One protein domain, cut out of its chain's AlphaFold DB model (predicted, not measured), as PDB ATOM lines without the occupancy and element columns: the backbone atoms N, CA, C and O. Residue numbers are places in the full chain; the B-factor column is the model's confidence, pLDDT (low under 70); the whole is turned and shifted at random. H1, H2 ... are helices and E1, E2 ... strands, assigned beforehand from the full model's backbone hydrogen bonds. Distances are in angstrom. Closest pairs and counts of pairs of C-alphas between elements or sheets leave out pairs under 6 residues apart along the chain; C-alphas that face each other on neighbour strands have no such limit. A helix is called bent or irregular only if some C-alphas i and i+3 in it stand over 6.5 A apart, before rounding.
ATOM      1  N   ALA A 224      13.770  83.094 118.654       90.50
ATOM      2  CA  ALA A 224      13.305  81.845 118.044       90.50
ATOM      3  C   ALA A 224      13.590  81.792 116.532       90.50
ATOM      4  O   ALA A 224      14.067  80.788 116.009       90.50
ATOM      5  N   PHE A 225      13.377  82.902 115.819       93.94
ATOM      6  CA  PHE A 225      13.707  83.003 114.397       93.94
ATOM      7  C   PHE A 225      15.221  82.927 114.154       93.94
ATOM      8  O   PHE A 225      15.670  82.244 113.235       93.94
ATOM      9  N   VAL A 226      16.033  83.565 115.004       94.25
ATOM     10  CA  VAL A 226      17.499  83.487 114.911       94.25
ATOM     11  C   VAL A 226      18.004  82.053 115.118       94.25
ATOM     12  O   VAL A 226      18.926  81.624 114.419       94.25
ATOM     13  N   GLU A 227      17.399  81.288 116.022       93.44
ATOM     14  CA  GLU A 227      17.729  79.873 116.241       93.44
ATOM     15  C   GLU A 227      17.354  79.009 115.037       93.44
ATOM     16  O   GLU A 227      18.159  78.187 114.595       93.44
ATOM     17  N   GLN A 228      16.171  79.232 114.454       94.94
ATOM     18  CA  GLN A 228      15.753  78.541 113.233       94.94
ATOM     19  C   GLN A 228      16.726  78.814 112.075       94.94
ATOM     20  O   GLN A 228      17.163  77.871 111.411       94.94
ATOM     21  N   VAL A 229      17.126  80.076 111.868       95.38
ATOM     22  CA  VAL A 229      18.152  80.459 110.880       95.38
ATOM     23  C   VAL A 229      19.476  79.753 111.178       95.38
ATOM     24  O   VAL A 229      20.078  79.159 110.284       95.38
ATOM     25  N   SER A 230      19.920  79.771 112.437       93.00
ATOM     26  CA  SER A 230      21.184  79.150 112.857       93.00
ATOM     27  C   SER A 230      21.200  77.644 112.595       93.00
ATOM     28  O   SER A 230      22.164  77.125 112.031       93.00
ATOM     29  N   LYS A 231      20.107  76.948 112.924       93.50
ATOM     30  CA  LYS A 231      19.925  75.519 112.637       93.50
ATOM     31  C   LYS A 231      19.914  75.256 111.134       93.50
ATOM     32  O   LYS A 231      20.627  74.370 110.667       93.50
ATOM     33  N   ALA A 232      19.161  76.044 110.367       94.12
ATOM     34  CA  ALA A 232      19.053  75.877 108.923       94.12
ATOM     35  C   ALA A 232      20.406  76.052 108.214       94.12
ATOM     36  O   ALA A 232      20.685  75.321 107.269       94.12
ATOM     37  N   LEU A 233      21.286  76.943 108.689       91.94
ATOM     38  CA  LEU A 233      22.633  77.133 108.127       91.94
ATOM     39  C   LEU A 233      23.526  75.882 108.196       91.94
ATOM     40  O   LEU A 233      24.453  75.770 107.394       91.94
ATOM     41  N   THR A 234      23.252  74.944 109.110       89.06
ATOM     42  CA  THR A 234      23.983  73.663 109.212       89.06
ATOM     43  C   THR A 234      23.535  72.621 108.183       89.06
ATOM     44  O   THR A 234      24.186  71.594 108.016       89.06
ATOM     45  N   GLN A 235      22.439  72.889 107.472       90.81
ATOM     46  CA  GLN A 235      21.830  71.989 106.496       90.81
ATOM     47  C   GLN A 235      22.115  72.474 105.066       90.81
ATOM     48  O   GLN A 235      22.502  73.628 104.847       90.81
ATOM     49  N   ALA A 236      21.920  71.613 104.067       89.31
ATOM     50  CA  ALA A 236      21.962  72.035 102.668       89.31
ATOM     51  C   ALA A 236      20.730  72.904 102.332       89.31
ATOM     52  O   ALA A 236      19.643  72.629 102.842       89.31
ATOM     53  N   PRO A 237      20.864  73.963 101.512       90.62
ATOM     54  CA  PRO A 237      19.704  74.725 101.055       90.62
ATOM     55  C   PRO A 237      18.862  73.879 100.091       90.62
ATOM     56  O   PRO A 237      19.406  73.301  99.154       90.62
ATOM     57  N   ALA A 238      17.543  73.853 100.293       88.19
ATOM     58  CA  ALA A 238      16.614  73.223  99.350       88.19
ATOM     59  C   ALA A 238      16.495  74.027  98.042       88.19
ATOM     60  O   ALA A 238      16.410  73.456  96.959       88.19
ATOM     61  N   ILE A 239      16.560  75.361  98.138       96.44
ATOM     62  CA  ILE A 239      16.360  76.271  97.008       96.44
ATOM     63  C   ILE A 239      17.637  77.072  96.760       96.44
ATOM     64  O   ILE A 239      18.139  77.785  97.635       96.44
ATOM     65  N   VAL A 240      18.157  76.956  95.539       97.06
ATOM     66  CA  VAL A 240      19.336  77.678  95.052       97.06
ATOM     67  C   VAL A 240      18.948  78.385  93.762       97.06
ATOM     68  O   VAL A 240      18.459  77.741  92.835       97.06
ATOM     69  N   ALA A 241      19.161  79.698  93.704       96.94
ATOM     70  CA  ALA A 241      18.920  80.465  92.490       96.94
ATOM     71  C   ALA A 241      19.912  80.058  91.386       96.94
ATOM     72  O   ALA A 241      21.108  79.897  91.639       96.94
ATOM     73  N   ALA A 242      19.421  79.928  90.153       95.81
ATOM     74  CA  ALA A 242      20.190  79.441  89.007       95.81
ATOM     75  C   ALA A 242      21.279  80.417  88.527       95.81
ATOM     76  O   ALA A 242      22.222  80.017  87.847       95.81
ATOM     77  N   SER A 243      21.161  81.705  88.856       93.75
ATOM     78  CA  SER A 243      22.112  82.746  88.456       93.75
ATOM     79  C   SER A 243      22.227  83.844  89.514       93.75
ATOM     80  O   SER A 243      21.451  83.887  90.469       93.75
ATOM     81  N   ALA A 244      23.237  84.709  89.384       91.62
ATOM     82  CA  ALA A 244      23.417  85.862  90.264       91.62
ATOM     83  C   ALA A 244      22.499  87.033  89.844       91.62
ATOM     84  O   ALA A 244      22.237  87.192  88.649       91.62
ATOM     85  N   PRO A 245      22.055  87.903  90.775       88.12
ATOM     86  CA  PRO A 245      21.162  89.020  90.458       88.12
ATOM     87  C   PRO A 245      21.715  89.992  89.402       88.12
ATOM     88  O   PRO A 245      22.702  90.711  89.624       88.12
ATOM     89  N   GLY A 246      21.016  90.083  88.270       84.19
ATOM     90  CA  GLY A 246      21.255  91.075  87.219       84.19
ATOM     91  C   GLY A 246      20.775  92.476  87.612       84.19
ATOM     92  O   GLY A 246      20.387  92.713  88.752       84.19
ATOM     93  N   ALA A 247      20.795  93.436  86.675       81.25
ATOM     94  CA  ALA A 247      20.451  94.848  86.933       81.25
ATOM     95  C   ALA A 247      19.088  95.058  87.620       81.25
ATOM     96  O   ALA A 247      18.946  95.997  88.399       81.25
ATOM     97  N   LYS A 248      18.131  94.162  87.353       83.31
ATOM     98  CA  LYS A 248      16.767  94.171  87.894       83.31
ATOM     99  C   LYS A 248      16.628  93.515  89.278       83.31
ATOM    100  O   LYS A 248      15.512  93.426  89.768       83.31
ATOM    101  N   GLY A 249      17.724  93.068  89.895       89.12
ATOM    102  CA  GLY A 249      17.689  92.386  91.190       89.12
ATOM    103  C   GLY A 249      17.293  90.913  91.072       89.12
ATOM    104  O   GLY A 249      17.622  90.262  90.076       89.12
ATOM    105  N   ILE A 250      16.634  90.389  92.106       93.62
ATOM    106  CA  ILE A 250      16.072  89.031  92.118       93.62
ATOM    107  C   ILE A 250      14.795  88.982  91.269       93.62
ATOM    108  O   ILE A 250      13.853  89.733  91.514       93.62
ATOM    109  N   VAL A 251      14.754  88.074  90.291       92.38
ATOM    110  CA  VAL A 251      13.619  87.874  89.377       92.38
ATOM    111  C   VAL A 251      13.199  86.402  89.330       92.38
ATOM    112  O   VAL A 251      13.985  85.511  89.644       92.38
ATOM    113  N   ASP A 252      11.962  86.149  88.911       90.88
ATOM    114  CA  ASP A 252      11.351  84.816  88.806       90.88
ATOM    115  C   ASP A 252      12.143  83.834  87.928       90.88
ATOM    116  O   ASP A 252      12.306  82.677  88.303       90.88
ATOM    117  N   THR A 253      12.716  84.296  86.813       93.25
ATOM    118  CA  THR A 253      13.519  83.475  85.883       93.25
ATOM    119  C   THR A 253      14.793  82.888  86.500       93.25
ATOM    120  O   THR A 253      15.444  82.044  85.886       93.25
ATOM    121  N   MET A 254      15.159  83.303  87.717       95.81
ATOM    122  CA  MET A 254      16.259  82.715  88.485       95.81
ATOM    123  C   MET A 254      15.872  81.398  89.169       95.81
ATOM    124  O   MET A 254      16.750  80.728  89.713       95.81
ATOM    125  N   PHE A 255      14.591  81.034  89.157       96.50
ATOM    126  CA  PHE A 255      14.044  79.862  89.830       96.50
ATOM    127  C   PHE A 255      13.220  79.025  88.850       96.50
ATOM    128  O   PHE A 255      12.609  79.547  87.916       96.50
ATOM    129  N   SER A 256      13.182  77.711  89.065       96.12
ATOM    130  CA  SER A 256      12.217  76.865  88.362       96.12
ATOM    131  C   SER A 256      10.793  77.165  88.845       96.12
ATOM    132  O   SER A 256      10.587  77.719  89.927       96.12
ATOM    133  N   LYS A 257       9.788  76.761  88.062       94.06
ATOM    134  CA  LYS A 257       8.383  76.897  88.466       94.06
ATOM    135  C   LYS A 257       8.100  76.177  89.793       94.06
ATOM    136  O   LYS A 257       7.486  76.766  90.675       94.06
ATOM    137  N   ASP A 258       8.633  74.968  89.958       95.19
ATOM    138  CA  ASP A 258       8.468  74.179  91.182       95.19
ATOM    139  C   ASP A 258       9.102  74.875  92.393       95.19
ATOM    140  O   ASP A 258       8.479  74.968  93.446       95.19
ATOM    141  N   GLN A 259      10.301  75.451  92.229       96.19
ATOM    142  CA  GLN A 259      10.941  76.248  93.278       96.19
ATOM    143  C   GLN A 259      10.099  77.478  93.629       96.19
ATOM    144  O   GLN A 259       9.918  77.779  94.803       96.19
ATOM    145  N   MET A 260       9.563  78.191  92.634       95.19
ATOM    146  CA  MET A 260       8.697  79.352  92.865       95.19
ATOM    147  C   MET A 260       7.441  78.991  93.666       95.19
ATOM    148  O   MET A 260       7.090  79.704  94.613       95.19
ATOM    149  N   ASP A 261       6.782  77.888  93.314       93.44
ATOM    150  CA  ASP A 261       5.585  77.406  94.004       93.44
ATOM    151  C   ASP A 261       5.914  76.924  95.429       93.44
ATOM    152  O   ASP A 261       5.184  77.247  96.376       93.44
ATOM    153  N   GLU A 262       7.052  76.250  95.618       95.44
ATOM    154  CA  GLU A 262       7.573  75.850  96.931       95.44
ATOM    155  C   GLU A 262       7.879  77.069  97.814       95.44
ATOM    156  O   GLU A 262       7.456  77.108  98.973       95.44
ATOM    157  N   MET A 263       8.550  78.098  97.282       95.81
ATOM    158  CA  MET A 263       8.870  79.320  98.029       95.81
ATOM    159  C   MET A 263       7.610  80.025  98.529       95.81
ATOM    160  O   MET A 263       7.512  80.372  99.709       95.81
ATOM    161  N   LYS A 264       6.632  80.225  97.637       94.31
ATOM    162  CA  LYS A 264       5.364  80.892  97.966       94.31
ATOM    163  C   LYS A 264       4.561  80.096  98.987       94.31
ATOM    164  O   LYS A 264       4.008  80.682  99.916       94.31
ATOM    165  N   THR A 265       4.510  78.774  98.835       94.25
ATOM    166  CA  THR A 265       3.803  77.885  99.766       94.25
ATOM    167  C   THR A 265       4.466  77.895 101.140       94.25
ATOM    168  O   THR A 265       3.795  78.170 102.130       94.25
ATOM    169  N   THR A 266       5.790  77.729 101.198       95.06
ATOM    170  CA  THR A 266       6.574  77.754 102.445       95.06
ATOM    171  C   THR A 266       6.373  79.060 103.212       95.06
ATOM    172  O   THR A 266       6.091  79.039 104.411       95.06
ATOM    173  N   PHE A 267       6.448  80.206 102.524       94.94
ATOM    174  CA  PHE A 267       6.242  81.513 103.151       94.94
ATOM    175  C   PHE A 267       4.795  81.711 103.634       94.94
ATOM    176  O   PHE A 267       4.573  82.189 104.751       94.94
ATOM    177  N   ARG A 268       3.800  81.308 102.829       92.19
ATOM    178  CA  ARG A 268       2.370  81.401 103.180       92.19
ATOM    179  C   ARG A 268       2.012  80.548 104.395       92.19
ATOM    180  O   ARG A 268       1.216  80.980 105.217       92.19
ATOM    181  N   GLU A 269       2.603  79.364 104.507       93.19
ATOM    182  CA  GLU A 269       2.404  78.450 105.637       93.19
ATOM    183  C   GLU A 269       3.123  78.896 106.918       93.19
ATOM    184  O   GLU A 269       3.004  78.228 107.942       93.19
ATOM    185  N   GLY A 270       3.884  79.996 106.877       92.06
ATOM    186  CA  GLY A 270       4.664  80.450 108.028       92.06
ATOM    187  C   GLY A 270       5.773  79.479 108.401       92.06
ATOM    188  O   GLY A 270       6.088  79.325 109.574       92.06
ATOM    189  N   LYS A 271       6.355  78.800 107.410       94.69
ATOM    190  CA  LYS A 271       7.573  78.005 107.577       94.69
ATOM    191  C   LYS A 271       8.786  78.852 107.199       94.69
ATOM    192  O   LYS A 271       8.690  79.785 106.399       94.69
ATOM    193  N   LEU A 272       9.950  78.506 107.750       96.69
ATOM    194  CA  LEU A 272      11.206  79.164 107.400       96.69
ATOM    195  C   LEU A 272      11.574  78.860 105.940       96.69
ATOM    196  O   LEU A 272      12.013  77.759 105.613       96.69
ATOM    197  N   LEU A 273      11.450  79.864 105.077       97.06
ATOM    198  CA  LEU A 273      11.961  79.826 103.715       97.06
ATOM    199  C   LEU A 273      13.456  80.147 103.731       97.06
ATOM    200  O   LEU A 273      13.849  81.181 104.265       97.06
ATOM    201  N   ARG A 274      14.277  79.304 103.097       97.50
ATOM    202  CA  ARG A 274      15.700  79.562 102.844       97.50
ATOM    203  C   ARG A 274      15.995  79.519 101.350       97.50
ATOM    204  O   ARG A 274      15.731  78.513 100.701       97.50
ATOM    205  N   VAL A 275      16.651  80.561 100.850       98.00
ATOM    206  CA  VAL A 275      17.119  80.657  99.465       98.00
ATOM    207  C   VAL A 275      18.604  80.978  99.446       98.00
ATOM    208  O   VAL A 275      19.041  81.974 100.024       98.00
ATOM    209  N   ARG A 276      19.392  80.162  98.747       97.94
ATOM    210  CA  ARG A 276      20.790  80.483  98.456       97.94
ATOM    211  C   ARG A 276      20.885  81.277  97.161       97.94
ATOM    212  O   ARG A 276      20.480  80.801  96.103       97.94
ATOM    213  N   LEU A 277      21.469  82.463  97.254       97.56
ATOM    214  CA  LEU A 277      21.653  83.377  96.136       97.56
ATOM    215  C   LEU A 277      23.139  83.436  95.755       97.56
ATOM    216  O   LEU A 277      23.947  83.883  96.578       97.56
ATOM    217  N   PRO A 278      23.533  82.994  94.549       96.81
ATOM    218  CA  PRO A 278      24.913  83.097  94.107       96.81
ATOM    219  C   PRO A 278      25.285  84.562  93.855       96.81
ATOM    220  O   PRO A 278      24.466  85.395  93.465       96.81
ATOM    221  N   VAL A 279      26.553  84.876  94.089       95.50
ATOM    222  CA  VAL A 279      27.130  86.212  93.955       95.50
ATOM    223  C   VAL A 279      28.472  86.085  93.249       95.50
ATOM    224  O   VAL A 279      29.313  85.285  93.647       95.50
ATOM    225  N   MET A 280      28.690  86.903  92.221       94.50
ATOM    226  CA  MET A 280      29.975  86.978  91.529       94.50
ATOM    227  C   MET A 280      30.758  88.188  92.025       94.50
ATOM    228  O   MET A 280      30.301  89.325  91.907       94.50
ATOM    229  N   LEU A 281      31.940  87.936  92.579       95.00
ATOM    230  CA  LEU A 281      32.850  88.957  93.080       95.00
ATOM    231  C   LEU A 281      34.056  89.064  92.150       95.00
ATOM    232  O   LEU A 281      34.499  88.067  91.592       95.00
ATOM    233  N   LYS A 282      34.614  90.264  91.998       93.94
ATOM    234  CA  LYS A 282      35.796  90.502  91.163       93.94
ATOM    235  C   LYS A 282      36.868  91.196  91.981       93.94
ATOM    236  O   LYS A 282      36.639  92.312  92.453       93.94
ATOM    237  N   ARG A 283      38.025  90.556  92.158       92.69
ATOM    238  CA  ARG A 283      39.205  91.194  92.766       92.69
ATOM    239  C   ARG A 283      39.880  92.092  91.726       92.69
ATOM    240  O   ARG A 283      39.841  91.784  90.542       92.69
ATOM    241  N   ARG A 284      40.497  93.202  92.145       89.88
ATOM    242  CA  ARG A 284      41.264  94.059  91.215       89.88
ATOM    243  C   ARG A 284      42.522  93.369  90.706       89.88
ATOM    244  O   ARG A 284      42.804  93.397  89.517       89.88
ATOM    245  N   ASN A 285      43.236  92.724  91.622       82.94
ATOM    246  CA  ASN A 285      44.497  92.038  91.354       82.94
ATOM    247  C   ASN A 285      44.312  90.520  91.511       82.94
ATOM    248  O   ASN A 285      44.996  89.880  92.306       82.94
ATOM    249  N   GLY A 286      43.317  89.953  90.823       80.38
ATOM    250  CA  GLY A 286      42.975  88.531  90.895       80.38
ATOM    251  C   GLY A 286      41.836  88.154  89.946       80.38
ATOM    252  O   GLY A 286      41.354  88.989  89.189       80.38
ATOM    253  N   GLY A 287      41.420  86.889  89.989       84.50
ATOM    254  CA  GLY A 287      40.310  86.388  89.176       84.50
ATOM    255  C   GLY A 287      38.927  86.655  89.774       84.50
ATOM    256  O   GLY A 287      38.780  87.104  90.919       84.50
ATOM    257  N   ASP A 288      37.908  86.320  88.989       90.00
ATOM    258  CA  ASP A 288      36.522  86.278  89.442       90.00
ATOM    259  C   ASP A 288      36.366  85.206  90.537       90.00
ATOM    260  O   ASP A 288      36.876  84.090  90.433       90.00
ATOM    261  N   CYS A 289      35.663  85.556  91.610       89.75
ATOM    262  CA  CYS A 289      35.405  84.698  92.758       89.75
ATOM    263  C   CYS A 289      33.897  84.432  92.839       89.75
ATOM    264  O   CYS A 289      33.109  85.338  93.124       89.75
ATOM    265  N   ALA A 290      33.492  83.188  92.587       93.62
ATOM    266  CA  ALA A 290      32.115  82.757  92.788       93.62
ATOM    267  C   ALA A 290      31.844  82.552  94.282       93.62
ATOM    268  O   ALA A 290      32.572  81.833  94.972       93.62
ATOM    269  N   SER A 291      30.785  83.180  94.781       95.94
ATOM    270  CA  SER A 291      30.354  83.050  96.165       95.94
ATOM    271  C   SER A 291      28.830  83.023  96.295       95.94
ATOM    272  O   SER A 291      28.125  82.896  95.295       95.94
ATOM    273  N   TYR A 292      28.294  83.090  97.514       96.56
ATOM    274  CA  TYR A 292      26.852  83.124  97.755       96.56
ATOM    275  C   TYR A 292      26.492  83.774  99.094       96.56
ATOM    276  O   TYR A 292      27.293  83.807 100.031       96.56
ATOM    277  N   ILE A 293      25.245  84.225  99.196       97.62
ATOM    278  CA  ILE A 293      24.581  84.573 100.457       97.62
ATOM    279  C   ILE A 293      23.378  83.649 100.671       97.62
ATOM    280  O   ILE A 293      22.764  83.186  99.710       97.62
ATOM    281  N   ASP A 294      23.040  83.373 101.926       98.06
ATOM    282  CA  ASP A 294      21.812  82.670 102.296       98.06
ATOM    283  C   ASP A 294      20.783  83.709 102.789       98.06
ATOM    284  O   ASP A 294      21.070  84.510 103.683       98.06
ATOM    285  N   LEU A 295      19.598  83.718 102.176       98.19
ATOM    286  CA  LEU A 295      18.460  84.568 102.525       98.19
ATOM    287  C   LEU A 295      17.383  83.728 103.207       98.19
ATOM    288  O   LEU A 295      17.095  82.615 102.768       98.19
ATOM    289  N   PHE A 296      16.769  84.282 104.244       98.12
ATOM    290  CA  PHE A 296      15.737  83.626 105.031       98.12
ATOM    291  C   PHE A 296      14.525  84.527 105.183       98.12
ATOM    292  O   PHE A 296      14.680  85.711 105.479       98.12
ATOM    293  N   LEU A 297      13.333  83.958 105.038       97.50
ATOM    294  CA  LEU A 297      12.070  84.647 105.276       97.50
ATOM    295  C   LEU A 297      11.135  83.773 106.100       97.50
ATOM    296  O   LEU A 297      11.090  82.557 105.937       97.50
ATOM    297  N   HIS A 298      10.360  84.420 106.956       96.00
ATOM    298  CA  HIS A 298       9.274  83.806 107.700       96.00
ATOM    299  C   HIS A 298       8.137  84.825 107.782       96.00
ATOM    300  O   HIS A 298       8.380  86.002 108.076       96.00
ATOM    301  N   SER A 299       6.909  84.417 107.464       93.62
ATOM    302  CA  SER A 299       5.756  85.310 107.601       93.62
ATOM    303  C   SER A 299       5.475  85.584 109.080       93.62
ATOM    304  O   SER A 299       5.835  84.784 109.943       93.62
ATOM    305  N   LEU A 300       4.900  86.749 109.384       91.25
ATOM    306  CA  LEU A 300       4.568  87.103 110.764       91.25
ATOM    307  C   LEU A 300       3.314  86.364 111.215       91.25
ATOM    308  O   LEU A 300       2.287  86.416 110.530       91.25
ATOM    309  N   ALA A 301       3.380  85.749 112.394       85.31
ATOM    310  CA  ALA A 301       2.175  85.335 113.096       85.31
ATOM    311  C   ALA A 301       1.426  86.562 113.654       85.31
ATOM    312  O   ALA A 301       1.963  87.670 113.758       85.31
ATOM    313  N   GLU A 302       0.157  86.377 114.012       81.00
ATOM    314  CA  GLU A 302      -0.656  87.455 114.573       81.00
ATOM    315  C   GLU A 302      -0.030  88.005 115.868       81.00
ATOM    316  O   GLU A 302       0.276  87.262 116.797       81.00
ATOM    317  N   GLY A 303       0.187  89.324 115.919       79.75
ATOM    318  CA  GLY A 303       0.796  90.006 117.066       79.75
ATOM    319  C   GLY A 303       2.330  90.015 117.095       79.75
ATOM    320  O   GLY A 303       2.906  90.728 117.923       79.75
ATOM    321  N   GLU A 304       3.008  89.303 116.188       85.62
ATOM    322  CA  GLU A 304       4.465  89.387 116.054       85.62
ATOM    323  C   GLU A 304       4.913  90.706 115.414       85.62
ATOM    324  O   GLU A 304       4.206  91.335 114.623       85.62
ATOM    325  N   LYS A 305       6.131  91.137 115.757       88.88
ATOM    326  CA  LYS A 305       6.744  92.341 115.191       88.88
ATOM    327  C   LYS A 305       7.755  91.967 114.105       88.88
ATOM    328  O   LYS A 305       8.497  91.005 114.295       88.88
ATOM    329  N   PRO A 306       7.865  92.765 113.028       92.00
ATOM    330  CA  PRO A 306       8.919  92.595 112.038       92.00
ATOM    331  C   PRO A 306      10.319  92.620 112.653       92.00
ATOM    332  O   PRO A 306      10.603  93.410 113.559       92.00
ATOM    333  N   PHE A 307      11.214  91.812 112.097       93.94
ATOM    334  CA  PHE A 307      12.611  91.732 112.510       93.94
ATOM    335  C   PHE A 307      13.502  91.425 111.308       93.94
ATOM    336  O   PHE A 307      13.111  90.686 110.407       93.94
ATOM    337  N   ALA A 308      14.714  91.980 111.307       94.88
ATOM    338  CA  ALA A 308      15.696  91.725 110.267       94.88
ATOM    339  C   ALA A 308      17.079  91.464 110.870       94.88
ATOM    340  O   ALA A 308      17.607  92.295 111.608       94.88
ATOM    341  N   LEU A 309      17.684  90.335 110.502       95.25
ATOM    342  CA  LEU A 309      19.061  89.991 110.836       95.25
ATOM    343  C   LEU A 309      19.943  90.110 109.589       95.25
ATOM    344  O   LEU A 309      19.727  89.427 108.596       95.25
ATOM    345  N   PHE A 310      20.987  90.925 109.659       96.69
ATOM    346  CA  PHE A 310      22.052  90.944 108.656       96.69
ATOM    347  C   PHE A 310      23.330  90.461 109.330       96.69
ATOM    348  O   PHE A 310      23.725  91.018 110.354       96.69
ATOM    349  N   ALA A 311      23.956  89.414 108.797       94.94
ATOM    350  CA  ALA A 311      25.141  88.816 109.396       94.94
ATOM    351  C   ALA A 311      26.225  88.495 108.365       94.94
ATOM    352  O   ALA A 311      25.965  87.980 107.275       94.94
ATOM    353  N   ARG A 312      27.470  88.749 108.763       92.88
ATOM    354  CA  ARG A 312      28.684  88.375 108.048       92.88
ATOM    355  C   ARG A 312      29.517  87.453 108.934       92.88
ATOM    356  O   ARG A 312      30.101  87.872 109.933       92.88
ATOM    357  N   GLY A 313      29.595  86.185 108.557       88.38
ATOM    358  CA  GLY A 313      30.199  85.142 109.373       88.38
ATOM    359  C   GLY A 313      29.465  85.028 110.708       88.38
ATOM    360  O   GLY A 313      28.306  84.639 110.752       88.38
ATOM    361  N   SER A 314      30.158  85.387 111.783       86.31
ATOM    362  CA  SER A 314      29.650  85.387 113.161       86.31
ATOM    363  C   SER A 314      29.302  86.792 113.678       86.31
ATOM    364  O   SER A 314      28.980  86.942 114.851       86.31
ATOM    365  N   ILE A 315      29.402  87.825 112.835       89.31
ATOM    366  CA  ILE A 315      29.211  89.232 113.214       89.31
ATOM    367  C   ILE A 315      27.893  89.742 112.641       89.31
ATOM    368  O   ILE A 315      27.638  89.614 111.444       89.31
ATOM    369  N   THR A 316      27.060  90.339 113.488       92.31
ATOM    370  CA  THR A 316      25.832  91.022 113.067       92.31
ATOM    371  C   THR A 316      26.141  92.429 112.565       92.31
ATOM    372  O   THR A 316      26.954  93.119 113.172       92.31
ATOM    373  N   VAL A 317      25.439  92.879 111.523       93.25
ATOM    374  CA  VAL A 317      25.563  94.215 110.922       93.25
ATOM    375  C   VAL A 317      24.230  94.966 111.086       93.25
ATOM    376  O   VAL A 317      23.450  95.079 110.137       93.25
ATOM    377  N   PRO A 318      23.896  95.429 112.306       89.56
ATOM    378  CA  PRO A 318      22.539  95.853 112.667       89.56
ATOM    379  C   PRO A 318      21.994  97.039 111.858       89.56
ATOM    380  O   PRO A 318      20.789  97.137 111.647       89.56
ATOM    381  N   GLY A 319      22.850  97.939 111.375       89.12
ATOM    382  CA  GLY A 319      22.434  99.096 110.581       89.12
ATOM    383  C   GLY A 319      21.900  98.733 109.193       89.12
ATOM    384  O   GLY A 319      21.117  99.496 108.624       89.12
ATOM    385  N   GLU A 320      22.223  97.546 108.673       94.25
ATOM    386  CA  GLU A 320      21.692  97.063 107.393       94.25
ATOM    387  C   GLU A 320      20.226  96.606 107.497       94.25
ATOM    388  O   GLU A 320      19.521  96.584 106.489       94.25
ATOM    389  N   ALA A 321      19.700  96.383 108.713       91.50
ATOM    390  CA  ALA A 321      18.286  96.060 108.944       91.50
ATOM    391  C   ALA A 321      17.319  97.100 108.341       91.50
ATOM    392  O   ALA A 321      16.191  96.771 107.970       91.50
ATOM    393  N   ARG A 322      17.768  98.353 108.161       91.44
ATOM    394  CA  ARG A 322      16.992  99.423 107.506       91.44
ATOM    395  C   ARG A 322      16.564  99.083 106.075       91.44
ATOM    396  O   ARG A 322      15.520  99.561 105.637       91.44
ATOM    397  N   TYR A 323      17.321  98.253 105.355       92.12
ATOM    398  CA  TYR A 323      16.991  97.842 103.985       92.12
ATOM    399  C   TYR A 323      15.826  96.845 103.911       92.12
ATOM    400  O   TYR A 323      15.227  96.672 102.850       92.12
ATOM    401  N   PHE A 324      15.447  96.267 105.051       92.50
ATOM    402  CA  PHE A 324      14.254  95.443 105.218       92.50
ATOM    403  C   PHE A 324      13.156  96.154 106.036       92.50
ATOM    404  O   PHE A 324      12.167  95.549 106.440       92.50
ATOM    405  N   SER A 325      13.303  97.461 106.288       87.12
ATOM    406  CA  SER A 325      12.301  98.236 107.023       87.12
ATOM    407  C   SER A 325      10.975  98.345 106.256       87.12
ATOM    408  O   SER A 325      10.941  98.424 105.025       87.12
ATOM    409  N   GLY A 326       9.865  98.334 107.001       85.12
ATOM    410  CA  GLY A 326       8.505  98.408 106.454       85.12
ATOM    411  C   GLY A 326       7.936  97.075 105.954       85.12
ATOM    412  O   GLY A 326       6.747  97.008 105.652       85.12
ATOM    413  N   ILE A 327       8.743  96.012 105.906       89.44
ATOM    414  CA  ILE A 327       8.294  94.674 105.524       89.44
ATOM    415  C   ILE A 327       7.613  93.984 106.713       89.44
ATOM    416  O   ILE A 327       8.133  94.008 107.824       89.44
ATOM    417  N   GLN A 328       6.450  93.369 106.482       90.94
ATOM    418  CA  GLN A 328       5.687  92.625 107.496       90.94
ATOM    419  C   GLN A 328       6.105  91.144 107.525       90.94
ATOM    420  O   GLN A 328       5.294  90.249 107.305       90.94
ATOM    421  N   ALA A 329       7.395  90.902 107.759       94.31
ATOM    422  CA  ALA A 329       7.994  89.571 107.832       94.31
ATOM    423  C   ALA A 329       9.174  89.558 108.817       94.31
ATOM    424  O   ALA A 329       9.715  90.611 109.177       94.31
ATOM    425  N   LEU A 330       9.607  88.360 109.206       96.38
ATOM    426  CA  LEU A 330      10.935  88.135 109.773       96.38
ATOM    427  C   LEU A 330      11.883  87.793 108.619       96.38
ATOM    428  O   LEU A 330      11.556  86.968 107.763       96.38
ATOM    429  N   GLY A 331      13.047  88.434 108.575       97.25
ATOM    430  CA  GLY A 331      14.021  88.237 107.505       97.25
ATOM    431  C   GLY A 331      15.444  88.077 108.025       97.25
ATOM    432  O   GLY A 331      15.833  88.721 108.999       97.25
ATOM    433  N   ALA A 332      16.252  87.247 107.365       98.00
ATOM    434  CA  ALA A 332      17.689  87.217 107.607       98.00
ATOM    435  C   ALA A 332      18.502  87.124 106.314       98.00
ATOM    436  O   ALA A 332      18.148  86.389 105.399       98.00
ATOM    437  N   MET A 333      19.624  87.833 106.260       97.88
ATOM    438  CA  MET A 333      20.660  87.668 105.244       97.88
ATOM    439  C   MET A 333      21.949  87.265 105.953       97.88
ATOM    440  O   MET A 333      22.415  87.968 106.854       97.88
ATOM    441  N   VAL A 334      22.515  86.125 105.557       97.38
ATOM    442  CA  VAL A 334      23.731  85.577 106.160       97.38
ATOM    443  C   VAL A 334      24.764  85.267 105.083       97.38
ATOM    444  O   VAL A 334      24.556  84.430 104.204       97.38
ATOM    445  N   ALA A 335      25.926  85.903 105.192       96.44
ATOM    446  CA  ALA A 335      27.097  85.615 104.375       96.44
ATOM    447  C   ALA A 335      28.079  84.745 105.170       96.44
ATOM    448  O   ALA A 335      28.617  85.201 106.174       96.44
ATOM    449  N   SER A 336      28.328  83.504 104.736       92.06
ATOM    450  CA  SER A 336      29.174  82.553 105.490       92.06
ATOM    451  C   SER A 336      30.429  82.084 104.751       92.06
ATOM    452  O   SER A 336      31.361  81.599 105.389       92.06
ATOM    453  N   GLN A 337      30.484  82.209 103.423       92.50
ATOM    454  CA  GLN A 337      31.632  81.736 102.649       92.50
ATOM    455  C   GLN A 337      32.795  82.737 102.711       92.50
ATOM    456  O   GLN A 337      32.594  83.949 102.775       92.50
ATOM    457  N   LYS A 338      34.026  82.219 102.664       91.00
ATOM    458  CA  LYS A 338      35.270  82.984 102.815       91.00
ATOM    459  C   LYS A 338      35.312  84.276 101.984       91.00
ATOM    460  O   LYS A 338      35.544  85.332 102.564       91.00
ATOM    461  N   ASP A 339      35.079  84.205 100.671       93.25
ATOM    462  CA  ASP A 339      35.243  85.366  99.784       93.25
ATOM    463  C   ASP A 339      34.180  86.443 100.008       93.25
ATOM    464  O   ASP A 339      34.523  87.621 100.077       93.25
ATOM    465  N   ILE A 340      32.910  86.073 100.213       95.19
ATOM    466  CA  ILE A 340      31.867  87.060 100.518       95.19
ATOM    467  C   ILE A 340      32.041  87.685 101.907       95.19
ATOM    468  O   ILE A 340      31.802  88.878 102.088       95.19
ATOM    469  N   VAL A 341      32.513  86.910 102.889       94.62
ATOM    470  CA  VAL A 341      32.850  87.413 104.229       94.62
ATOM    471  C   VAL A 341      34.051  88.358 104.164       94.62
ATOM    472  O   VAL A 341      34.113  89.338 104.907       94.62
ATOM    473  N   GLU A 342      35.012  88.104 103.279       93.44
ATOM    474  CA  GLU A 342      36.118  89.025 103.043       93.44
ATOM    475  C   GLU A 342      35.639  90.303 102.339       93.44
ATOM    476  O   GLU A 342      35.929  91.393 102.831       93.44
ATOM    477  N   PHE A 343      34.861  90.179 101.263       95.00
ATOM    478  CA  PHE A 343      34.308  91.299 100.498       95.00
ATOM    479  C   PHE A 343      33.465  92.233 101.370       95.00
ATOM    480  O   PHE A 343      33.757  93.422 101.483       95.00
ATOM    481  N   LEU A 344      32.459  91.690 102.061       95.06
ATOM    482  CA  LEU A 344      31.574  92.486 102.911       95.06
ATOM    483  C   LEU A 344      32.323  93.101 104.090       95.06
ATOM    484  O   LEU A 344      32.039  94.229 104.468       95.06
ATOM    485  N   GLY A 345      33.320  92.412 104.651       91.25
ATOM    486  CA  GLY A 345      34.091  92.986 105.749       91.25
ATOM    487  C   GLY A 345      35.102  94.056 105.309       91.25
ATOM    488  O   GLY A 345      35.528  94.830 106.160       91.25
ATOM    489  N   ASP A 346      35.479  94.128 104.024       91.12
ATOM    490  CA  ASP A 346      36.216  95.279 103.473       91.12
ATOM    491  C   ASP A 346      35.287  96.487 103.250       91.12
ATOM    492  O   ASP A 346      35.758  97.621 103.238       91.12
ATOM    493  N   ALA A 347      33.972  96.253 103.155       92.06
ATOM    494  CA  ALA A 347      32.943  97.289 103.122       92.06
ATOM    495  C   ALA A 347      32.495  97.757 104.522       92.06
ATOM    496  O   ALA A 347      31.819  98.770 104.631       92.06
ATOM    497  N   GLU A 348      32.783  97.032 105.604       87.50
ATOM    498  CA  GLU A 348      32.257  97.351 106.945       87.50
ATOM    499  C   GLU A 348      32.879  98.593 107.566       87.50
ATOM    500  O   GLU A 348      34.081  98.783 107.500       87.50
ATOM    501  N   ASN A 349      32.095  99.390 108.285       84.81
ATOM    502  CA  ASN A 349      32.660 100.403 109.170       84.81
ATOM    503  C   ASN A 349      33.341  99.760 110.404       84.81
ATOM    504  O   ASN A 349      33.072  98.602 110.739       84.81
ATOM    505  N   PRO A 350      34.183 100.505 111.145       77.81
ATOM    506  CA  PRO A 350      34.869  99.976 112.323       77.81
ATOM    507  C   PRO A 350      34.005  99.362 113.415       77.81
ATOM    508  O   PRO A 350      34.447  98.435 114.091       77.81
ATOM    509  N   ALA A 351      32.792  99.880 113.589       77.56
ATOM    510  CA  ALA A 351      31.847  99.404 114.589       77.56
ATOM    511  C   ALA A 351      31.075  98.148 114.142       77.56
ATOM    512  O   ALA A 351      30.238  97.664 114.895       77.56
ATOM    513  N   HIS A 352      31.325  97.635 112.931       85.00
ATOM    514  CA  HIS A 352      30.591  96.515 112.333       85.00
ATOM    515  C   HIS A 352      29.070  96.741 112.278       85.00
ATOM    516  O   HIS A 352      28.288  95.801 112.352       85.00
ATOM    517  N   THR A 353      28.628  97.994 112.155       86.62
ATOM    518  CA  THR A 353      27.205  98.347 112.150       86.62
ATOM    519  C   THR A 353      26.650  98.549 110.754       86.62
ATOM    520  O   THR A 353      25.467  98.317 110.554       86.62
ATOM    521  N   ASN A 354      27.465  99.013 109.806       91.12
ATOM    522  CA  ASN A 354      27.037  99.316 108.446       91.12
ATOM    523  C   ASN A 354      28.110  98.896 107.451       91.12
ATOM    524  O   ASN A 354      29.306  98.942 107.742       91.12
ATOM    525  N   TRP A 355      27.676  98.616 106.235       93.31
ATOM    526  CA  TRP A 355      28.534  98.610 105.070       93.31
ATOM    527  C   TRP A 355      28.624 100.020 104.477       93.31
ATOM    528  O   TRP A 355      27.674 100.809 104.490       93.31
ATOM    529  N   ILE A 356      29.760 100.329 103.880       90.00
ATOM    530  CA  ILE A 356      30.081 101.570 103.192       90.00
ATOM    531  C   ILE A 356      30.586 101.146 101.815       90.00
ATOM    532  O   ILE A 356      31.648 100.548 101.684       90.00
ATOM    533  N   ALA A 357      29.782 101.405 100.783       87.12
ATOM    534  CA  ALA A 357      30.121 101.005  99.419       87.12
ATOM    535  C   ALA A 357      31.334 101.778  98.872       87.12
ATOM    536  O   ALA A 357      32.007 101.276  97.990       87.12
ATOM    537  N   SER A 358      31.635 102.953  99.422       86.38
ATOM    538  CA  SER A 358      32.814 103.763  99.097       86.38
ATOM    539  C   SER A 358      33.973 103.555 100.084       86.38
ATOM    540  O   SER A 358      34.748 104.471 100.341       86.38
ATOM    541  N   ALA A 359      34.034 102.404 100.764       87.12
ATOM    542  CA  ALA A 359      35.124 102.127 101.693       87.12
ATOM    543  C   ALA A 359      36.441 101.955 100.922       87.12
ATOM    544  O   ALA A 359      36.515 101.128 100.017       87.12
ATOM    545  N   GLU A 360      37.496 102.654 101.342       86.25
ATOM    546  CA  GLU A 360      38.823 102.611 100.705       86.25
ATOM    547  C   GLU A 360      39.323 101.167 100.510       86.25
ATOM    548  O   GLU A 360      39.633 100.758  99.398       86.25
ATOM    549  N   LYS A 361      39.272 100.330 101.559       86.31
ATOM    550  CA  LYS A 361      39.680  98.911 101.481       86.31
ATOM    551  C   LYS A 361      38.896  98.105 100.445       86.31
ATOM    552  O   LYS A 361      39.441  97.172  99.853       86.31
ATOM    553  N   LEU A 362      37.610  98.411 100.279       91.44
ATOM    554  CA  LEU A 362      36.752  97.755  99.301       91.44
ATOM    555  C   LEU A 362      37.164  98.176  97.890       91.44
ATOM    556  O   LEU A 362      37.380  97.314  97.040       91.44
ATOM    557  N   GLU A 363      37.327  99.480  97.670       91.12
ATOM    558  CA  GLU A 363      37.722 100.052  96.383       91.12
ATOM    559  C   GLU A 363      39.135  99.644  95.964       91.12
ATOM    560  O   GLU A 363      39.354  99.404  94.783       91.12
ATOM    561  N   GLU A 364      40.076  99.499  96.898       90.44
ATOM    562  CA  GLU A 364      41.443  99.041  96.628       90.44
ATOM    563  C   GLU A 364      41.499  97.576  96.174       90.44
ATOM    564  O   GLU A 364      42.307  97.205  95.320       90.44
ATOM    565  N   ARG A 365      40.664  96.711  96.761       89.88
ATOM    566  CA  ARG A 365      40.784  95.250  96.603       89.88
ATOM    567  C   ARG A 365      39.814  94.660  95.593       89.88
ATOM    568  O   ARG A 365      40.122  93.624  94.994       89.88
ATOM    569  N   TRP A 366      38.666  95.297  95.384       94.19
ATOM    570  CA  TRP A 366      37.557  94.729  94.627       94.19
ATOM    571  C   TRP A 366      37.116  95.658  93.495       94.19
ATOM    572  O   TRP A 366      36.941  96.858  93.672       94.19
ATOM    573  N   ALA A 367      36.906  95.083  92.313       92.94
ATOM    574  CA  ALA A 367      36.301  95.766  91.171       92.94
ATOM    575  C   ALA A 367      34.763  95.708  91.227       92.94
ATOM    576  O   ALA A 367      34.078  96.574  90.690       92.94
ATOM    577  N   SER A 368      34.195  94.706  91.907       90.62
ATOM    578  CA  SER A 368      32.747  94.473  92.007       90.62
ATOM    579  C   SER A 368      32.078  95.233  93.163       90.62
ATOM    580  O   SER A 368      31.202  94.694  93.835       90.62
ATOM    581  N   VAL A 369      32.476  96.481  93.416       91.19
ATOM    582  CA  VAL A 369      32.012  97.296  94.559       91.19
ATOM    583  C   VAL A 369      30.478  97.411  94.616       91.19
ATOM    584  O   VAL A 369      29.871  97.283  95.681       91.19
ATOM    585  N   GLY A 370      29.824  97.547  93.456       89.88
ATOM    586  CA  GLY A 370      28.362  97.660  93.342       89.88
ATOM    587  C   GLY A 370      27.569  96.447  93.856       89.88
ATOM    588  O   GLY A 370      26.374  96.564  94.128       89.88
ATOM    589  N   VAL A 371      28.220  95.295  94.059       92.75
ATOM    590  CA  VAL A 371      27.589  94.094  94.628       92.75
ATOM    591  C   VAL A 371      27.115  94.328  96.067       92.75
ATOM    592  O   VAL A 371      26.118  93.735  96.473       92.75
ATOM    593  N   VAL A 372      27.738  95.243  96.823       94.62
ATOM    594  CA  VAL A 372      27.270  95.599  98.178       94.62
ATOM    595  C   VAL A 372      25.813  96.065  98.146       94.62
ATOM    596  O   VAL A 372      24.998  95.580  98.926       94.62
ATOM    597  N   ALA A 373      25.455  96.955  97.215       91.81
ATOM    598  CA  ALA A 373      24.086  97.455  97.094       91.81
ATOM    599  C   ALA A 373      23.096  96.329  96.759       91.81
ATOM    600  O   ALA A 373      22.028  96.251  97.360       91.81
ATOM    601  N   ARG A 374      23.479  95.407  95.867       92.00
ATOM    602  CA  ARG A 374      22.657  94.234  95.529       92.00
ATOM    603  C   ARG A 374      22.351  93.373  96.748       92.00
ATOM    604  O   ARG A 374      21.201  93.023  96.968       92.00
ATOM    605  N   ILE A 375      23.356  93.083  97.572       94.94
ATOM    606  CA  ILE A 375      23.189  92.248  98.771       94.94
ATOM    607  C   ILE A 375      22.252  92.914  99.784       94.94
ATOM    608  O   ILE A 375      21.419  92.237 100.382       94.94
ATOM    609  N   ARG A 376      22.349  94.238  99.953       94.38
ATOM    610  CA  ARG A 376      21.473  94.998 100.862       94.38
ATOM    611  C   ARG A 376      19.999  94.868 100.503       94.38
ATOM    612  O   ARG A 376      19.164  94.702 101.387       94.38
ATOM    613  N   HIS A 377      19.688  94.948  99.211       93.62
ATOM    614  CA  HIS A 377      18.313  94.905  98.718       93.62
ATOM    615  C   HIS A 377      17.785  93.480  98.503       93.62
ATOM    616  O   HIS A 377      16.573  93.283  98.566       93.62
ATOM    617  N   ALA A 378      18.668  92.487  98.355       96.19
ATOM    618  CA  ALA A 378      18.319  91.102  98.038       96.19
ATOM    619  C   ALA A 378      17.240  90.504  98.958       96.19
ATOM    620  O   ALA A 378      16.302  89.870  98.484       96.19
ATOM    621  N   LEU A 379      17.321  90.738 100.272       96.62
ATOM    622  CA  LEU A 379      16.335  90.201 101.216       96.62
ATOM    623  C   LEU A 379      14.927  90.781 100.986       96.62
ATOM    624  O   LEU A 379      13.932  90.060 101.039       96.62
ATOM    625  N   ARG A 380      14.843  92.084 100.698       95.31
ATOM    626  CA  ARG A 380      13.582  92.768 100.385       95.31
ATOM    627  C   ARG A 380      13.036  92.337  99.025       95.31
ATOM    628  O   ARG A 380      11.835  92.129  98.904       95.31
ATOM    629  N   GLU A 381      13.899  92.210  98.022       94.94
ATOM    630  CA  GLU A 381      13.525  91.744  96.682       94.94
ATOM    631  C   GLU A 381      12.969  90.318  96.726       94.94
ATOM    632  O   GLU A 381      11.911  90.062  96.154       94.94
ATOM    633  N   LEU A 382      13.604  89.419  97.490       95.88
ATOM    634  CA  LEU A 382      13.082  88.071  97.710       95.88
ATOM    635  C   LEU A 382      11.690  88.110  98.349       95.88
ATOM    636  O   LEU A 382      10.800  87.393  97.905       95.88
ATOM    637  N   HIS A 383      11.481  88.965  99.358       95.44
ATOM    638  CA  HIS A 383      10.163  89.117  99.974       95.44
ATOM    639  C   HIS A 383       9.112  89.582  98.959       95.44
ATOM    640  O   HIS A 383       8.025  89.019  98.928       95.44
ATOM    641  N   LEU A 384       9.413  90.585  98.125       92.12
ATOM    642  CA  LEU A 384       8.480  91.056  97.093       92.12
ATOM    643  C   LEU A 384       8.101  89.931  96.123       92.12
ATOM    644  O   LEU A 384       6.920  89.741  95.848       92.12
ATOM    645  N   LEU A 385       9.085  89.138  95.696       91.94
ATOM    646  CA  LEU A 385       8.885  88.018  94.779       91.94
ATOM    647  C   LEU A 385       7.948  86.929  95.342       91.94
ATOM    648  O   LEU A 385       7.161  86.343  94.595       91.94
ATOM    649  N   VAL A 386       8.023  86.639  96.649       91.56
ATOM    650  CA  VAL A 386       7.199  85.590  97.289       91.56
ATOM    651  C   VAL A 386       5.886  86.111  97.878       91.56
ATOM    652  O   VAL A 386       4.940  85.339  98.026       91.56
ATOM    653  N   ALA A 387       5.808  87.404  98.204       84.31
ATOM    654  CA  ALA A 387       4.602  88.046  98.723       84.31
ATOM    655  C   ALA A 387       3.621  88.456  97.609       84.31
ATOM    656  O   ALA A 387       2.417  88.563  97.865       84.31
ATOM    657  N   GLU A 388       4.099  88.657  96.373       63.19
ATOM    658  CA  GLU A 388       3.231  88.856  95.213       63.19
ATOM    659  C   GLU A 388       2.372  87.601  94.969       63.19
ATOM    660  O   GLU A 388       2.849  86.540  94.556       63.19
TER     661      GLU A 388
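AT A GLANCE: This is residues 224 to 388 of the 533 residues of an uncharacterized protein of Hyphomicrobiales bacterium (UniProt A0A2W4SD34). A twisted sheet of four strands, two of them a long hairpin, E1 and E2, has helices over both faces: the kinked H6 and the short H3 cover one face and H1 the other. H2 is at one end of the sheet, while H4 is at the other end, level with the strands, with H5 beyond it. The printed part has 165 residues with six named helices and four named strands, in the order H1 H2 E1 E2 E3 H3 E4 H4 H5 H6. The mixed sheet has the order E1, E2, E4, E3, and the class is mixed, helices and strands. The whole is compact, with a radius of gyration of the C-alphas of 15.4 A and spans of 47 by 34 by 28 A.

IN THESE COORDINATES: In the sheet, E1 is residues 273 to 282, 29.0 A long, E2 288 to 299, 35.7 A, E3 307 to 312, 17.0 A, and E4 329 to 335, 19.8 A. E2 begins at C-alpha 288 (36.522, 86.278, 89.442). H6, residues 371 to 387, is 24.1 A long and ends at C-alpha 387 (4.602, 88.046, 98.723). It is irregular, with C-alphas 376 and 379 7.0 A apart, and has a kink of 42 degrees near residue 378. H1 is residues 224 to 233, from C-alpha 224 (13.305, 81.845, 118.044), H2 257 to 268, H3 318 to 324, H4 338 to 347 and H5 360 to 365.

HOW THE PARTS SIT: E1 and E2 are antiparallel, with N 277 and O 293 2.9 A apart, within hydrogen-bond range. E2 and E4 are antiparallel, with N 296 and O 332 2.8 A apart. E4 and E3 are parallel, with N 333 and O 309 2.8 A apart. E3, H3 and E4 form a strand-helix-strand unit, two parallel neighbour strands with a helix between, and its crossover is left-handed. There are three layers, with helices on both faces of the sheet: H6, H3 and H2 are on the same face and H1 is on the opposite face. The closest C-alphas of H6 and E2 are those of Leu 379 and Leu 295, 6.2 A apart. H3 is over E3 at a height over the sheet of 6.6 A, and H1 is over E2 and E4 at 9.2 A. H6 touches H3 with residues 376 to 380 alone, closest at C-alphas 380 and 324, 5.6 A, at a steep tilt of 47 degrees. H6 touches H2 with residues 386 to 387 alone, closest at C-alphas 386 and 264, 5.1 A. H4 stands at the sheet's level, and H4 and H5 form a helical hairpin, closest at C-alphas 346 and 362, 4.9 A. Every O i to N i+4 pair is within hydrogen-bond range in H1, H2, H4 and H5, against 11 of 13 in H6 and 0 of 3 in H3, where 3 of 4 O i to N i+3 pairs are.

THE WHOLE: The two C-alphas farthest apart, those of Asn 285 and Glu 302, are 51.0 A apart. The printed part has no cut. The links from H1 to H2 and from H4 to H5 are long, and in the first residues 239 to 240 pair, parallel, with residues 275 to 276 of E1. The mean pLDDT of the printed part is 92.0, and residue 388 is under 70.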